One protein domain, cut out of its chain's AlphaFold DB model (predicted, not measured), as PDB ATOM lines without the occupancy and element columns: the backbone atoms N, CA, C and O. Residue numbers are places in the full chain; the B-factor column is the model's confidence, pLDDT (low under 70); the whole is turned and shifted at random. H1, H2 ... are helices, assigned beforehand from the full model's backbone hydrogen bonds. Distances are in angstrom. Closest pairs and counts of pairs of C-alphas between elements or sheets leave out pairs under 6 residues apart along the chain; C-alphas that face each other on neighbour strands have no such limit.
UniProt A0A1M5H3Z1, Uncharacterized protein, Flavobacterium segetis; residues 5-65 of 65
ATOM      1  N   GLU A   5     157.512 153.075 207.404       97.19
ATOM      2  CA  GLU A   5     156.086 152.747 207.285       97.19
ATOM      3  C   GLU A   5     155.627 152.718 205.822       97.19
ATOM      4  O   GLU A   5     154.798 151.898 205.441       97.19
ATOM      5  N   GLY A   6     156.172 153.603 204.980       96.88
ATOM      6  CA  GLY A   6     155.894 153.598 203.544       96.88
ATOM      7  C   GLY A   6     156.442 152.351 202.854       96.88
ATOM      8  O   GLY A   6     155.745 151.756 202.038       96.88
ATOM      9  N   ASN A   7     157.654 151.933 203.225       96.19
ATOM     10  CA  ASN A   7     158.269 150.713 202.699       96.19
ATOM     11  C   ASN A   7     157.508 149.460 203.166       96.19
ATOM     12  O   ASN A   7     157.313 148.527 202.393       96.19
ATOM     13  N   GLU A   8     157.054 149.437 204.422       96.62
ATOM     14  CA  GLU A   8     156.218 148.353 204.947       96.62
ATOM     15  C   GLU A   8     154.873 148.275 204.212       96.62
ATOM     16  O   GLU A   8     154.464 147.193 203.793       96.62
ATOM     17  N   LEU A   9     154.219 149.418 203.984       97.31
ATOM     18  CA  LEU A   9     152.960 149.481 203.243       97.31
ATOM     19  C   LEU A   9     153.109 148.988 201.797       97.31
ATOM     20  O   LEU A   9     152.220 148.303 201.297       97.31
ATOM     21  N   GLU A  10     154.220 149.308 201.133       97.12
ATOM     22  CA  GLU A  10     154.510 148.819 199.781       97.12
ATOM     23  C   GLU A  10     154.605 147.288 199.749       97.12
ATOM     24  O   GLU A  10     153.943 146.641 198.935       97.12
ATOM     25  N   VAL A  11     155.359 146.694 200.680       97.38
ATOM     26  CA  VAL A  11     155.490 145.233 200.783       97.38
ATOM     27  C   VAL A  11     154.147 144.579 201.108       97.38
ATOM     28  O   VAL A  11     153.788 143.578 200.487       97.38
ATOM     29  N   LEU A  12     153.378 145.147 202.042       97.94
ATOM     30  CA  LEU A  12     152.039 144.656 202.374       97.94
ATOM     31  C   LEU A  12     151.095 144.714 201.170       97.94
ATOM     32  O   LEU A  12     150.341 143.769 200.957       97.94
ATOM     33  N   GLY A  13     151.161 145.779 200.367       97.50
ATOM     34  CA  GLY A  13     150.375 145.907 199.141       97.50
ATOM     35  C   GLY A  13     150.684 144.803 198.130       97.50
ATOM     36  O   GLY A  13     149.764 144.195 197.592       97.50
ATOM     37  N   ILE A  14     151.968 144.485 197.931       97.88
ATOM     38  CA  ILE A  14     152.400 143.398 197.035       97.88
ATOM     39  C   ILE A  14     151.894 142.036 197.536       97.88
ATOM     40  O   ILE A  14     151.401 141.226 196.751       97.88
ATOM     41  N   LEU A  15     152.011 141.773 198.841       98.06
ATOM     42  CA  LEU A  15     151.547 140.515 199.431       98.06
ATOM     43  C   LEU A  15     150.024 140.368 199.345       98.06
ATOM     44  O   LEU A  15     149.536 139.271 199.073       98.06
ATOM     45  N   LEU A  16     149.291 141.461 199.563       97.06
ATOM     46  CA  LEU A  16     147.836 141.486 199.459       97.06
ATOM     47  C   LEU A  16     147.386 141.187 198.027       97.06
ATOM     48  O   LEU A  16     146.580 140.283 197.841       97.06
ATOM     49  N   ASP A  17     147.952 141.874 197.031       95.56
ATOM     50  CA  ASP A  17     147.622 141.660 195.615       95.56
ATOM     51  C   ASP A  17     147.875 140.205 195.194       95.56
ATOM     52  O   ASP A  17     147.033 139.571 194.557       95.56
ATOM     53  N   HIS A  18     149.001 139.618 195.611       96.50
ATOM     54  CA  HIS A  18     149.282 138.213 195.325       96.50
ATOM     55  C   HIS A  18     148.253 137.273 195.969       96.50
ATOM     56  O   HIS A  18     147.715 136.393 195.296       96.50
ATOM     57  N   TYR A  19     147.929 137.490 197.248       95.88
ATOM     58  CA  TYR A  19     146.926 136.698 197.957       95.88
ATOM     59  C   TYR A  19     145.533 136.830 197.326       95.88
ATOM     60  O   TYR A  19     144.833 135.827 197.168       95.88
ATOM     61  N   GLU A  20     145.123 138.040 196.942       95.31
ATOM     62  CA  GLU A  20     143.834 138.291 196.298       95.31
ATOM     63  C   GLU A  20     143.747 137.632 194.924       95.31
ATOM     64  O   GLU A  20     142.750 136.975 194.632       95.31
ATOM     65  N   ASN A  21     144.805 137.705 194.117       92.31
ATOM     66  CA  ASN A  21     144.842 137.035 192.817       92.31
ATOM     67  C   ASN A  21     144.707 135.505 192.932       92.31
ATOM     68  O   ASN A  21     144.087 134.878 192.070       92.31
ATOM     69  N   GLU A  22     145.258 134.897 193.987       94.19
ATOM     70  CA  GLU A  22     145.161 133.449 194.216       94.19
ATOM     71  C   GLU A  22     143.820 133.013 194.827       94.19
ATOM     72  O   GLU A  22     143.292 131.959 194.465       94.19
ATOM     73  N   ASN A  23     143.259 133.801 195.751       95.12
ATOM     74  CA  ASN A  23     142.108 133.389 196.570       95.12
ATOM     75  C   ASN A  23     140.780 134.025 196.133       95.12
ATOM     76  O   ASN A  23     139.715 133.456 196.380       95.12
ATOM     77  N   PHE A  24     140.832 135.182 195.475       89.50
ATOM     78  CA  PHE A  24     139.680 135.958 195.013       89.50
ATOM     79  C   PHE A  24     139.832 136.333 193.531       89.50
ATOM     80  O   PHE A  24     139.823 137.519 193.188       89.50
ATOM     81  N   PRO A  25     139.960 135.345 192.625       82.12
ATOM     82  CA  PRO A  25     140.102 135.625 191.205       82.12
ATOM     83  C   PRO A  25     138.920 136.464 190.714       82.12
ATOM     84  O   PRO A  25     137.755 136.097 190.904       82.12
ATOM     85  N   ILE A  26     139.219 137.590 190.064       80.19
ATOM     86  CA  ILE A  26     138.199 138.445 189.458       80.19
ATOM     87  C   ILE A  26     137.614 137.688 188.263       80.19
ATOM     88  O   ILE A  26     138.196 137.634 187.178       80.19
ATOM     89  N   GLY A  27     136.465 137.055 188.488       80.75
ATOM     90  CA  GLY A  27     135.677 136.425 187.442       80.75
ATOM     91  C   GLY A  27     135.041 137.461 186.517       80.75
ATOM     92  O   GLY A  27     134.964 138.651 186.827       80.75
ATOM     93  N   LEU A  28     134.542 136.996 185.374       80.75
ATOM     94  CA  LEU A  28     133.659 137.831 184.568       80.75
ATOM     95  C   LEU A  28     132.401 138.155 185.395       80.75
ATOM     96  O   LEU A  28     131.878 137.249 186.052       80.75
ATOM     97  N   PRO A  29     131.911 139.409 185.367       79.19
ATOM     98  CA  PRO A  29     130.615 139.729 185.954       79.19
ATOM     99  C   PRO A  29     129.529 138.861 185.310       79.19
ATOM    100  O   PRO A  29     129.687 138.419 184.163       79.19
ATOM    101  N   ASP A  30     128.419 138.631 186.015       86.62
ATOM    102  CA  ASP A  30     127.277 137.977 185.378       86.62
ATOM    103  C   ASP A  30     126.884 138.783 184.119       86.62
ATOM    104  O   ASP A  30     126.854 140.017 184.171       86.62
ATOM    105  N   PRO A  31     126.629 138.140 182.961       85.62
ATOM    106  CA  PRO A  31     126.343 138.861 181.724       85.62
ATOM    107  C   PRO A  31     125.202 139.877 181.855       85.62
ATOM    108  O   PRO A  31     125.245 140.923 181.204       85.62
ATOM    109  N   ILE A  32     124.207 139.605 182.707       88.50
ATOM    110  CA  ILE A  32     123.098 140.529 182.967       88.50
ATOM    111  C   ILE A  32     123.605 141.730 183.766       88.50
ATOM    112  O   ILE A  32     123.355 142.869 183.371       88.50
ATOM    113  N   GLU A  33     124.384 141.503 184.826       87.81
ATOM    114  CA  GLU A  33     125.012 142.579 185.606       87.81
ATOM    115  C   GLU A  33     125.929 143.453 184.737       87.81
ATOM    116  O   GLU A  33     125.935 144.677 184.875       87.81
ATOM    117  N   ALA A  34     126.654 142.857 183.787       89.31
ATOM    118  CA  ALA A  34     127.504 143.578 182.840       89.31
ATOM    119  C   ALA A  34     126.697 144.490 181.896       89.31
ATOM    120  O   ALA A  34     127.096 145.632 181.626       89.31
ATOM    121  N   ILE A  35     125.550 144.005 181.409       88.00
ATOM    122  CA  ILE A  35     124.617 144.787 180.586       88.00
ATOM    123  C   ILE A  35     124.039 145.939 181.411       88.00
ATOM    124  O   ILE A  35     124.087 147.088 180.972       88.00
ATOM    125  N   GLU A  36     123.549 145.665 182.620       87.50
ATOM    126  CA  GLU A  36     122.982 146.687 183.504       87.50
ATOM    127  C   GLU A  36     124.015 147.750 183.899       87.50
ATOM    128  O   GLU A  36     123.713 148.949 183.878       87.50
ATOM    129  N   PHE A  37     125.250 147.336 184.194       88.62
ATOM    130  CA  PHE A  37     126.362 148.241 184.463       88.62
ATOM    131  C   PHE A  37     126.631 149.160 183.269       88.62
ATOM    132  O   PHE A  37     126.689 150.380 183.433       88.62
ATOM    133  N   SER A  38     126.729 148.594 182.063       89.44
ATOM    134  CA  SER A  38     126.964 149.355 180.830       89.44
ATOM    135  C   SER A  38     125.843 150.360 180.567       89.44
ATOM    136  O   SER A  38     126.101 151.533 180.293       89.44
ATOM    137  N   MET A  39     124.590 149.937 180.738       89.50
ATOM    138  CA  MET A  39     123.427 150.811 180.602       89.50
ATOM    139  C   MET A  39     123.471 151.972 181.597       89.50
ATOM    140  O   MET A  39     123.269 153.119 181.202       89.50
ATOM    141  N   LYS A  40     123.821 151.704 182.860       90.38
ATOM    142  CA  LYS A  40     123.966 152.742 183.888       90.38
ATOM    143  C   LYS A  40     125.048 153.766 183.529       90.38
ATOM    144  O   LYS A  40     124.807 154.958 183.701       90.38
ATOM    145  N   GLN A  41     126.202 153.331 183.013       91.69
ATOM    146  CA  GLN A  41     127.276 154.242 182.578       91.69
ATOM    147  C   GLN A  41     126.847 155.134 181.406       91.69
ATOM    148  O   GLN A  41     127.264 156.285 181.315       91.69
ATOM    149  N   MET A  42     125.984 154.620 180.529       91.00
ATOM    150  CA  MET A  42     125.460 155.350 179.372       91.00
ATOM    151  C   MET A  42     124.207 156.184 179.692       91.00
ATOM    152  O   MET A  42     123.683 156.859 178.809       91.00
ATOM    153  N   GLY A  43     123.701 156.145 180.931       90.88
ATOM    154  CA  GLY A  43     122.448 156.806 181.311       90.88
ATOM    155  C   GLY A  43     121.191 156.153 180.719       90.88
ATOM    156  O   GLY A  43     120.132 156.779 180.694       90.88
ATOM    157  N   HIS A  44     121.295 154.909 180.249       87.25
ATOM    158  CA  HIS A  44     120.187 154.134 179.705       87.25
ATOM    159  C   HIS A  44     119.462 153.342 180.793       87.25
ATOM    160  O   HIS A  44     120.061 152.822 181.736       87.25
ATOM    161  N   ASN A  45     118.151 153.208 180.632       83.50
ATOM    162  CA  ASN A  45     117.298 152.395 181.490       83.50
ATOM    163  C   ASN A  45     116.818 151.128 180.751       83.50
ATOM    164  O   ASN A  45     116.938 151.010 179.533       83.50
ATOM    165  N   LYS A  46     116.234 150.166 181.479       77.88
ATOM    166  CA  LYS A  46     115.732 148.892 180.913       77.88
ATOM    167  C   LYS A  46     114.754 149.076 179.742       77.88
ATOM    168  O   LYS A  46     114.711 148.236 178.847       77.88
ATOM    169  N   ILE A  47     113.992 150.168 179.728       79.62
ATOM    170  CA  ILE A  47     113.041 150.500 178.658       79.62
ATOM    171  C   ILE A  47     113.796 150.872 177.376       79.62
ATOM    172  O   ILE A  47     113.397 150.455 176.291       79.62
ATOM    173  N   ASP A  48     114.930 151.564 177.486       82.88
ATOM    174  CA  ASP A  48     115.768 151.923 176.336       82.88
ATOM    175  C   ASP A  48     116.370 150.684 175.660       82.88
ATOM    176  O   ASP A  48     116.450 150.619 174.430       82.88
ATOM    177  N   LEU A  49     116.716 149.656 176.444       81.50
ATOM    178  CA  LEU A  49     117.161 148.368 175.904       81.50
ATOM    179  C   LEU A  49     116.035 147.660 175.139       81.50
ATOM    180  O   LEU A  49     116.247 147.176 174.027       81.50
ATOM    181  N   VAL A  50     114.823 147.640 175.701       81.44
ATOM    182  CA  VAL A  50     113.627 147.089 175.040       81.44
ATOM    183  C   VAL A  50     113.361 147.790 173.706       81.44
ATOM    184  O   VAL A  50     113.106 147.123 172.700       81.44
ATOM    185  N   ASN A  51     113.464 149.120 173.688       81.62
ATOM    186  CA  ASN A  51     113.265 149.934 172.491       81.62
ATOM    187  C   ASN A  51     114.360 149.693 171.439       81.62
ATOM    188  O   ASN A  51     114.058 149.659 170.250       81.62
ATOM    189  N   SER A  52     115.606 149.467 171.868       80.94
ATOM    190  CA  SER A  52     116.746 149.212 170.974       80.94
ATOM    191  C   SER A  52     116.690 147.832 170.308       80.94
ATOM    192  O   SER A  52     117.082 147.685 169.153       80.94
ATOM    193  N   ILE A  53     116.184 146.814 171.012       83.50
ATOM    194  CA  ILE A  53     116.049 145.439 170.490       83.50
ATOM    195  C   ILE A  53     114.786 145.284 169.620       83.50
ATOM    196  O   ILE A  53     114.692 144.357 168.814       83.50
ATOM    197  N   GLY A  54     113.793 146.169 169.771       76.38
ATOM    198  CA  GLY A  54     112.562 146.200 168.967       76.38
ATOM    199  C   GLY A  54     111.535 145.107 169.301       76.38
ATOM    200  O   GLY A  54     110.385 145.188 168.875       76.38
ATOM    201  N   LEU A  55     111.912 144.106 170.104       82.38
ATOM    202  CA  LEU A  55     111.048 143.022 170.580       82.38
ATOM    203  C   LEU A  55     111.092 142.952 172.111       82.38
ATOM    204  O   LEU A  55     112.054 142.458 172.700       82.38
ATOM    205  N   LYS A  56     110.011 143.405 172.759       79.00
ATOM    206  CA  LYS A  56     109.888 143.431 174.228       79.00
ATOM    207  C   LYS A  56     110.064 142.058 174.875       79.00
ATOM    208  O   LYS A  56     110.695 141.966 175.925       79.00
ATOM    209  N   SER A  57     109.534 141.004 174.255       82.12
ATOM    210  CA  SER A  57     109.690 139.623 174.731       82.12
ATOM    211  C   SER A  57     111.158 139.206 174.771       82.12
ATOM    212  O   SER A  57     111.630 138.748 175.803       82.12
ATOM    213  N   ARG A  58     111.898 139.469 173.691       82.12
ATOM    214  CA  ARG A  58     113.313 139.107 173.554       82.12
ATOM    215  C   ARG A  58     114.215 139.871 174.522       82.12
ATOM    216  O   ARG A  58     115.111 139.289 175.116       82.12
ATOM    217  N   ALA A  59     113.970 141.166 174.714       82.25
ATOM    218  CA  ALA A  59     114.709 141.960 175.696       82.25
ATOM    219  C   ALA A  59     114.459 141.479 177.139       82.25
ATOM    220  O   ALA A  59     115.365 141.484 177.964       82.25
ATOM    221  N   THR A  60     113.230 141.043 177.429       80.00
ATOM    222  CA  THR A  60     112.848 140.511 178.746       80.00
ATOM    223  C   THR A  60     113.478 139.140 178.998       80.00
ATOM    224  O   THR A  60     113.960 138.900 180.096       80.00
ATOM    225  N   GLU A  61     113.516 138.270 177.987       82.38
ATOM    226  CA  GLU A  61     114.192 136.963 178.028       82.38
ATOM    227  C   GLU A  61     115.689 137.116 178.339       82.38
ATOM    228  O   GLU A  61     116.201 136.486 179.258       82.38
ATOM    229  N   ILE A  62     116.371 138.042 177.656       83.19
ATOM    230  CA  ILE A  62     117.801 138.318 177.871       83.19
ATOM    231  C   ILE A  62     118.091 138.786 179.307       83.19
ATOM    232  O   ILE A  62     119.116 138.414 179.871       83.19
ATOM    233  N   LEU A  63     117.210 139.601 179.896       80.75
ATOM    234  CA  LEU A  63     117.411 140.170 181.233       80.75
ATOM    235  C   LEU A  63     116.937 139.273 182.385       80.75
ATOM    236  O   LEU A  63     117.294 139.554 183.526       80.75
ATOM    237  N   ASN A  64     116.119 138.250 182.123       78.62
ATOM    238  CA  ASN A  64     115.521 137.416 183.175       78.62
ATOM    239  C   ASN A  64     116.040 135.973 183.227       78.62
ATOM    240  O   ASN A  64     115.712 135.282 184.191       78.62
ATOM    241  N   ARG A  65     116.900 135.575 182.278       64.00
ATOM    242  CA  ARG A  65     117.405 134.203 182.097       64.00
ATOM    243  C   ARG A  65     116.346 133.180 181.679       64.00
ATOM    244  O   ARG A  65     115.168 133.290 182.084       64.00
TER     245      ARG A  65
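AT A GLANCE: This is residues 5 to 65 of the 65 residues of an uncharacterized protein of Flavobacterium segetis (UniProt A0A1M5H3Z1). A long helix, H1, sticks out as a free arm from a small, loosely joined head of three short helices, H2, H3 and H4, and residues 24 to 30 join the arm to H2. In the head, H3 and H4 meet at a corner by their link, and H2 stands near both of them, with its line crosswise to theirs. The printed part has 61 residues, with four named helices in the order H1, H2, H3, H4 and no named strand; the class is all helix. The whole is extended, with a radius of gyration of the C-alphas of 19.5 A, and its C-alphas span 57 by 23 by 11 A, the free arm making much of the length.

IN THESE COORDINATES: H1 is residues 5 to 23, the longest helix, and runs 26.2 A from C-alpha 5 at (156.086, 152.747, 207.285) to C-alpha 23 at (142.108, 133.389, 196.570). H2 is residues 31 to 41 and is 15.4 A long, beginning with C-alpha 31 at (126.343, 138.861, 181.724). H3 is residues 46 to 53, 11.0 A long. H4 is residues 56 to 64, 12.2 A long, and ends with C-alpha 64 at (115.521, 137.416, 183.175).

HOW THE PARTS SIT: H1 is apart from H2, H3 and H4. Residues 5 to 28, of which 5 to 23 belong to H1, stand free. H2 and H3 are close but not clearly touching; their closest C-alphas, those of Met 39 and Lys 46, are 7.9 A apart, and their lines are about perpendicular, at 76 degrees. H2 and H4 are also close but not clearly touching, the closest C-alphas being those of Ile 32 and Leu 63 at 6.0 A; their lines stand at 71 degrees, only just about perpendicular. H3 and H4 touch only at the corner by their link, where the closest C-alphas, those of Val 50 and Ala 59, are 5.3 A apart. They run opposite ways at a steep tilt of 57 degrees. In H1, H2, H3 and H4 every O i to N i+4 pair is within hydrogen-bond range.

THE WHOLE: The C-alphas of Glu 5 and Leu 55, the two farthest apart, are 58.9 A from each other. Without the stretch that stands free, the body has 37 residues, spans 23 by 21 by 9 A and has a radius of gyration of 9.5 A. The printed part has no cut and ends at Arg 65, the chain's last residue. The link from H1 to H2, seven residues, is short; those from H2 to H3 and from H3 to H4 are tight, and no link is long. The mean pLDDT of the printed part is 87.6, and residue 65 is under 70.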